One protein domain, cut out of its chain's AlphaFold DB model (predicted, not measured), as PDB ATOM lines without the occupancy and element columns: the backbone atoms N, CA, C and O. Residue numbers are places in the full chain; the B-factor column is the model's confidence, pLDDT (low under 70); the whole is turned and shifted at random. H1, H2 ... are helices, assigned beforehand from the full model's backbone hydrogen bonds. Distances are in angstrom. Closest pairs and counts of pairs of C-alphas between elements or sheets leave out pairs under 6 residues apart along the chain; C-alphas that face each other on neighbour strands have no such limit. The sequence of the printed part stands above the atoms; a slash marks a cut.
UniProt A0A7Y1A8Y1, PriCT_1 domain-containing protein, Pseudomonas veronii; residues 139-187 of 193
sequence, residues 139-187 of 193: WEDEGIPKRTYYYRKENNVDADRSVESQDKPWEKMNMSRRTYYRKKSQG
ATOM      1  N   TRP A 139     -13.558  19.827   6.799       88.12
ATOM      2  CA  TRP A 139     -14.428  18.694   6.470       88.12
ATOM      3  C   TRP A 139     -14.563  18.446   4.962       88.12
ATOM      4  O   TRP A 139     -14.882  17.330   4.570       88.12
ATOM      5  N   GLU A 140     -14.350  19.464   4.123       86.94
ATOM      6  CA  GLU A 140     -14.314  19.293   2.666       86.94
ATOM      7  C   GLU A 140     -13.020  18.572   2.255       86.94
ATOM      8  O   GLU A 140     -13.098  17.642   1.454       86.94
ATOM      9  N   ASP A 141     -11.885  18.893   2.887       85.81
ATOM     10  CA  ASP A 141     -10.596  18.218   2.655       85.81
ATOM     11  C   ASP A 141     -10.612  16.753   3.119       85.81
ATOM     12  O   ASP A 141     -10.122  15.862   2.428       85.81
ATOM     13  N   GLU A 142     -11.236  16.479   4.269       83.00
ATOM     14  CA  GLU A 142     -11.447  15.118   4.782       83.00
ATOM     15  C   GLU A 142     -12.541  14.341   4.017       83.00
ATOM     16  O   GLU A 142     -12.753  13.154   4.273       83.00
ATOM     17  N   GLY A 143     -13.283  14.989   3.110       87.12
ATOM     18  CA  GLY A 143     -14.390  14.370   2.375       87.12
ATOM     19  C   GLY A 143     -15.576  13.948   3.256       87.12
ATOM     20  O   GLY A 143     -16.339  13.054   2.885       87.12
ATOM     21  N   ILE A 144     -15.752  14.568   4.429       86.75
ATOM     22  CA  ILE A 144     -16.816  14.241   5.386       86.75
ATOM     23  C   ILE A 144     -17.864  15.359   5.498       86.75
ATOM     24  O   ILE A 144     -17.581  16.543   5.314       86.75
ATOM     25  N   PRO A 145     -19.113  15.039   5.878       89.56
ATOM     26  CA  PRO A 145     -20.099  16.071   6.169       89.56
ATOM     27  C   PRO A 145     -19.666  16.967   7.340       89.56
ATOM     28  O   PRO A 145     -19.244  16.470   8.385       89.56
ATOM     29  N   LYS A 146     -19.899  18.284   7.224       86.56
ATOM     30  CA  LYS A 146     -19.635  19.296   8.273       86.56
ATOM     31  C   LYS A 146     -20.075  18.852   9.672       86.56
ATOM     32  O   LYS A 146     -19.342  19.014  10.642       86.56
ATOM     33  N   ARG A 147     -21.279  18.279   9.783       88.56
ATOM     34  CA  ARG A 147     -21.836  17.773  11.049       88.56
ATOM     35  C   ARG A 147     -20.924  16.732  11.703       88.56
ATOM     36  O   ARG A 147     -20.733  16.775  12.913       88.56
ATOM     37  N   THR A 148     -20.388  15.808  10.914       87.12
ATOM     38  CA  THR A 148     -19.529  14.720  11.390       87.12
ATOM     39  C   THR A 148     -18.231  15.267  11.962       87.12
ATOM     40  O   THR A 148     -17.819  14.840  13.035       87.12
ATOM     41  N   TYR A 149     -17.633  16.258  11.298       88.69
ATOM     42  CA  TYR A 149     -16.416  16.918  11.770       88.69
ATOM     43  C   TYR A 149     -16.600  17.552  13.156       88.69
ATOM     44  O   TYR A 149     -15.847  17.255  14.081       88.69
ATOM     45  N   TYR A 150     -17.642  18.372  13.341       87.12
ATOM     46  CA  TYR A 150     -17.894  18.992  14.649       87.12
ATOM     47  C   TYR A 150     -18.269  17.972  15.722       87.12
ATOM     48  O   TYR A 150     -17.800  18.098  16.848       87.12
ATOM     49  N   TYR A 151     -19.039  16.936  15.376       87.75
ATOM     50  CA  TYR A 151     -19.340  15.845  16.302       87.75
ATOM     51  C   TYR A 151     -18.064  15.132  16.775       87.75
ATOM     52  O   TYR A 151     -17.905  14.913  17.974       87.75
ATOM     53  N   ARG A 152     -17.137  14.804  15.860       88.25
ATOM     54  CA  ARG A 152     -15.842  14.191  16.201       88.25
ATOM     55  C   ARG A 152     -15.024  15.095  17.117       88.25
ATOM     56  O   ARG A 152     -14.531  14.627  18.136       88.25
ATOM     57  N   LYS A 153     -14.950  16.386  16.784       84.19
ATOM     58  CA  LYS A 153     -14.221  17.396  17.561       84.19
ATOM     59  C   LYS A 153     -14.783  17.578  18.973       84.19
ATOM     60  O   LYS A 153     -14.015  17.733  19.913       84.19
ATOM     61  N   GLU A 154     -16.104  17.557  19.127       86.75
ATOM     62  CA  GLU A 154     -16.778  17.698  20.424       86.75
ATOM     63  C   GLU A 154     -16.664  16.431  21.284       86.75
ATOM     64  O   GLU A 154     -16.479  16.520  22.493       86.75
ATOM     65  N   ASN A 155     -16.721  15.249  20.662       85.38
ATOM     66  CA  ASN A 155     -16.670  13.956  21.354       85.38
ATOM     67  C   ASN A 155     -15.254  13.358  21.433       85.38
ATOM     68  O   ASN A 155     -15.110  12.203  21.832       85.38
ATOM     69  N   ASN A 156     -14.232  14.124  21.037       79.50
ATOM     70  CA  ASN A 156     -12.824  13.722  21.005       79.50
ATOM     71  C   ASN A 156     -12.606  12.356  20.315       79.50
ATOM     72  O   ASN A 156     -11.970  11.453  20.854       79.50
ATOM     73  N   VAL A 157     -13.236  12.177  19.149       79.06
ATOM     74  CA  VAL A 157     -13.154  10.945  18.353       79.06
ATOM     75  C   VAL A 157     -12.078  11.108  17.290       79.06
ATOM     76  O   VAL A 157     -12.238  11.929  16.385       79.06
ATOM     77  N   ASP A 158     -11.035  10.284  17.370       70.81
ATOM     78  CA  ASP A 158      -9.950  10.267  16.390       70.81
ATOM     79  C   ASP A 158     -10.458   9.936  14.980       70.81
ATOM     80  O   ASP A 158     -11.356   9.105  14.798       70.81
ATOM     81  N   ALA A 159      -9.872  10.588  13.972       68.00
ATOM     82  CA  ALA A 159     -10.220  10.380  12.565       68.00
ATOM     83  C   ALA A 159      -9.959   8.932  12.109       68.00
ATOM     84  O   ALA A 159     -10.763   8.386  11.352       68.00
ATOM     85  N   ASP A 160      -8.910   8.306  12.654       64.38
ATOM     86  CA  ASP A 160      -8.493   6.924  12.381       64.38
ATOM     87  C   ASP A 160      -9.228   5.875  13.224       64.38
ATOM     88  O   ASP A 160      -8.905   4.687  13.173       64.38
ATOM     89  N   ARG A 161     -10.239   6.271  14.012       66.00
ATOM     90  CA  ARG A 161     -11.020   5.305  14.785       66.00
ATOM     91  C   ARG A 161     -11.723   4.340  13.830       66.00
ATOM     92  O   ARG A 161     -12.698   4.712  13.169       66.00
ATOM     93  N   SER A 162     -11.271   3.088  13.815       61.41
ATOM     94  CA  SER A 162     -11.902   2.020  13.048       61.41
ATOM     95  C   SER A 162     -13.375   1.908  13.443       61.41
ATOM     96  O   SER A 162     -13.756   1.763  14.612       61.41
ATOM     97  N   VAL A 163     -14.254   2.048  12.452       66.44
ATOM     98  CA  VAL A 163     -15.680   1.834  12.667       66.44
ATOM     99  C   VAL A 163     -15.874   0.325  12.686       66.44
ATOM    100  O   VAL A 163     -16.071  -0.273  11.638       66.44
ATOM    101  N   GLU A 164     -15.881  -0.287  13.873       66.00
ATOM    102  CA  GLU A 164     -16.089  -1.739  14.058       66.00
ATOM    103  C   GLU A 164     -17.316  -2.283  13.301       66.00
ATOM    104  O   GLU A 164     -17.412  -3.468  12.994       66.00
ATOM    105  N   SER A 165     -18.289  -1.416  12.998       66.75
ATOM    106  CA  SER A 165     -19.454  -1.785  12.198       66.75
ATOM    107  C   SER A 165     -19.156  -2.039  10.716       66.75
ATOM    108  O   SER A 165     -19.970  -2.698  10.073       66.75
ATOM    109  N   GLN A 166     -18.066  -1.501  10.169       73.44
ATOM    110  CA  GLN A 166     -17.615  -1.743   8.796       73.44
ATOM    111  C   GLN A 166     -16.874  -3.075   8.694       73.44
ATOM    112  O   GLN A 166     -17.124  -3.841   7.768       73.44
ATOM    113  N   ASP A 167     -16.056  -3.402   9.697       79.25
ATOM    114  CA  ASP A 167     -15.306  -4.664   9.746       79.25
ATOM    115  C   ASP A 167     -16.186  -5.886  10.019       79.25
ATOM    116  O   ASP A 167     -15.745  -7.026   9.836       79.25
ATOM    117  N   LYS A 168     -17.421  -5.636  10.486       84.38
ATOM    118  CA  LYS A 168     -18.460  -6.625  10.807       84.38
ATOM    119  C   LYS A 168     -17.881  -7.871  11.492       84.38
ATOM    120  O   LYS A 168     -18.068  -8.994  11.018       84.38
ATOM    121  N   PRO A 169     -17.200  -7.715  12.639       85.81
ATOM    122  CA  PRO A 169     -16.513  -8.815  13.315       85.81
ATOM    123  C   PRO A 169     -17.458  -9.965  13.685       85.81
ATOM    124  O   PRO A 169     -17.052 -11.123  13.707       85.81
ATOM    125  N   TRP A 170     -18.741  -9.672  13.907       89.38
ATOM    126  CA  TRP A 170     -19.765 -10.680  14.173       89.38
ATOM    127  C   TRP A 170     -19.989 -11.650  13.003       89.38
ATOM    128  O   TRP A 170     -20.281 -12.813  13.256       89.38
ATOM    129  N   GLU A 171     -19.807 -11.223  11.748       87.94
ATOM    130  CA  GLU A 171     -19.871 -12.123  10.587       87.94
ATOM    131  C   GLU A 171     -18.664 -13.069  10.583       87.94
ATOM    132  O   GLU A 171     -18.833 -14.276  10.426       87.94
ATOM    133  N   LYS A 172     -17.461 -12.550  10.874       86.88
ATOM    134  CA  LYS A 172     -16.226 -13.351  10.980       86.88
ATOM    135  C   LYS A 172     -16.290 -14.381  12.110       86.88
ATOM    136  O   LYS A 172     -15.807 -15.496  11.962       86.88
ATOM    137  N   MET A 173     -16.914 -14.017  13.229       85.69
ATOM    138  CA  MET A 173     -17.121 -14.905  14.377       85.69
ATOM    139  C   MET A 173     -18.389 -15.774  14.251       85.69
ATOM    140  O   MET A 173     -18.778 -16.420  15.225       85.69
ATOM    141  N   ASN A 174     -19.053 -15.763  13.087       91.06
ATOM    142  CA  ASN A 174     -20.283 -16.503  12.792       91.06
ATOM    143  C   ASN A 174     -21.376 -16.340  13.871       91.06
ATOM    144  O   ASN A 174     -21.970 -17.303  14.359       91.06
ATOM    145  N   MET A 175     -21.623 -15.099  14.292       89.94
ATOM    146  CA  MET A 175     -22.627 -14.756  15.296       89.94
ATOM    147  C   MET A 175     -23.515 -13.600  14.845       89.94
ATOM    148  O   MET A 175     -23.140 -12.756  14.034       89.94
ATOM    149  N   SER A 176     -24.718 -13.515  15.416       91.06
ATOM    150  CA  SER A 176     -25.588 -12.372  15.138       91.06
ATOM    151  C   SER A 176     -24.984 -11.072  15.691       91.06
ATOM    152  O   SER A 176     -24.427 -11.055  16.796       91.06
ATOM    153  N   ARG A 177     -25.180  -9.956  14.976       87.44
ATOM    154  CA  ARG A 177     -24.769  -8.609  15.414       87.44
ATOM    155  C   ARG A 177     -25.243  -8.285  16.834       87.44
ATOM    156  O   ARG A 177     -24.488  -7.748  17.639       87.44
ATOM    157  N   ARG A 178     -26.492  -8.635  17.163       89.62
ATOM    158  CA  ARG A 178     -27.070  -8.421  18.501       89.62
ATOM    159  C   ARG A 178     -26.310  -9.214  19.566       89.62
ATOM    160  O   ARG A 178     -26.023  -8.681  20.635       89.62
ATOM    161  N   THR A 179     -25.985 -10.473  19.274       91.38
ATOM    162  CA  THR A 179     -25.233 -11.343  20.187       91.38
ATOM    163  C   THR A 179     -23.836 -10.789  20.449       91.38
ATOM    164  O   THR A 179     -23.410 -10.780  21.602       91.38
ATOM    165  N   TYR A 180     -23.164 -10.284  19.412       90.56
ATOM    166  CA  TYR A 180     -21.839  -9.677  19.518       90.56
ATOM    167  C   TYR A 180     -21.822  -8.492  20.489       90.56
ATOM    168  O   TYR A 180     -21.107  -8.537  21.486       90.56
ATOM    169  N   TYR A 181     -22.667  -7.475  20.275       89.12
ATOM    170  CA  TYR A 181     -22.680  -6.297  21.154       89.12
ATOM    171  C   TYR A 181     -23.086  -6.632  22.593       89.12
ATOM    172  O   TYR A 181     -22.521  -6.067  23.524       89.12
ATOM    173  N   ARG A 182     -24.002  -7.593  22.785       90.25
ATOM    174  CA  ARG A 182     -24.386  -8.074  24.121       90.25
ATOM    175  C   ARG A 182     -23.221  -8.752  24.848       90.25
ATOM    176  O   ARG A 182     -22.999  -8.485  26.023       90.25
ATOM    177  N   LYS A 183     -22.481  -9.630  24.166       90.56
ATOM    178  CA  LYS A 183     -21.307 -10.299  24.749       90.56
ATOM    179  C   LYS A 183     -20.169  -9.309  25.005       90.56
ATOM    180  O   LYS A 183     -19.539  -9.377  26.054       90.56
ATOM    181  N   LYS A 184     -19.959  -8.348  24.099       85.50
ATOM    182  CA  LYS A 184     -18.987  -7.259  24.259       85.50
ATOM    183  C   LYS A 184     -19.293  -6.387  25.478       85.50
ATOM    184  O   LYS A 184     -18.392  -6.128  26.263       85.50
ATOM    185  N   SER A 185     -20.550  -5.987  25.695       86.62
ATOM    186  CA  SER A 185     -20.927  -5.219  26.896       86.62
ATOM    187  C   SER A 185     -20.752  -6.005  28.198       86.62
ATOM    188  O   SER A 185     -20.654  -5.409  29.261       86.62
ATOM    189  N   GLN A 186     -20.726  -7.338  28.115       89.69
ATOM    190  CA  GLN A 186     -20.466  -8.242  29.237       89.69
ATOM    191  C   GLN A 186     -18.970  -8.573  29.405       89.69
ATOM    192  O   GLN A 186     -18.630  -9.338  30.299       89.69
ATOM    193  N   GLY A 187     -18.085  -8.044  28.548       85.44
ATOM    194  CA  GLY A 187     -16.647  -8.338  28.574       85.44
ATOM    195  C   GLY A 187     -16.273  -9.750  28.102       85.44
ATOM    196  O   GLY A 187     -15.165 -10.199  28.353       85.44
TER     197      GLY A 187
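Overview. This is residues 139 to 187 of the 193 residues of the protein "PriCT_1 domain-containing protein" of Pseudomonas veronii (UniProt A0A7Y1A8Y1). Two helices of nine residues, H1 and H4, stand far apart like the uprights of a wide, open U, and a thin drawn-out stretch with the two short helices H2 and H3 makes its base. The middle between the uprights is empty, and the length of the whole comes from this base. The printed part has 49 residues with four named helices, in the order H1, H2, H3, H4, and no named strand; its class is all helix. It is only just loose, close to extended, with a radius of gyration of the C-alphas of 14.5 A, and it spans 38 by 19 by 15 A.

Along the chain. Residues 139 to 145 come before H1, residues 146 to 154, which is 12.6 A long and begins at C-alpha 146 (-19.635, 19.296, 8.273). H2 is residues 164 to 167, with C-alpha 164 at (-16.089, -1.739, 14.058), and H3 is residues 169 to 172. H4, residues 177 to 185, is 12.6 A long and ends at C-alpha 185 (-20.927, -5.219, 26.896).

Arrangement. H1 is apart from H2, H3 and H4. H2 and H3 meet only through their link, and H2 is apart from H4. H3 and H4 only just touch, only at the corner by their link, with 3 pairs of C-alphas within 8 A; the closest C-alphas are those of Trp 170 and Arg 177, 5.6 A apart. In H1 and H4 every O i to N i+4 pair is within hydrogen-bond range; H2 and H3 are too short for such a pair.

Size, cuts and confidence. The C-alphas of Asp 141 and Gln 186, the two farthest apart, are 38.8 A apart. Residues 151 to 156, of which 151 to 154 belong to H1, stand free, as do residues 182 to 187, of which 182 to 185 belong to H4. The link from H1 to H2 is short, and those from H2 to H3 and from H3 to H4 are tight. The printed part has no cut. The mean pLDDT of the printed part is 83.4, with residues 159 to 165 under 70.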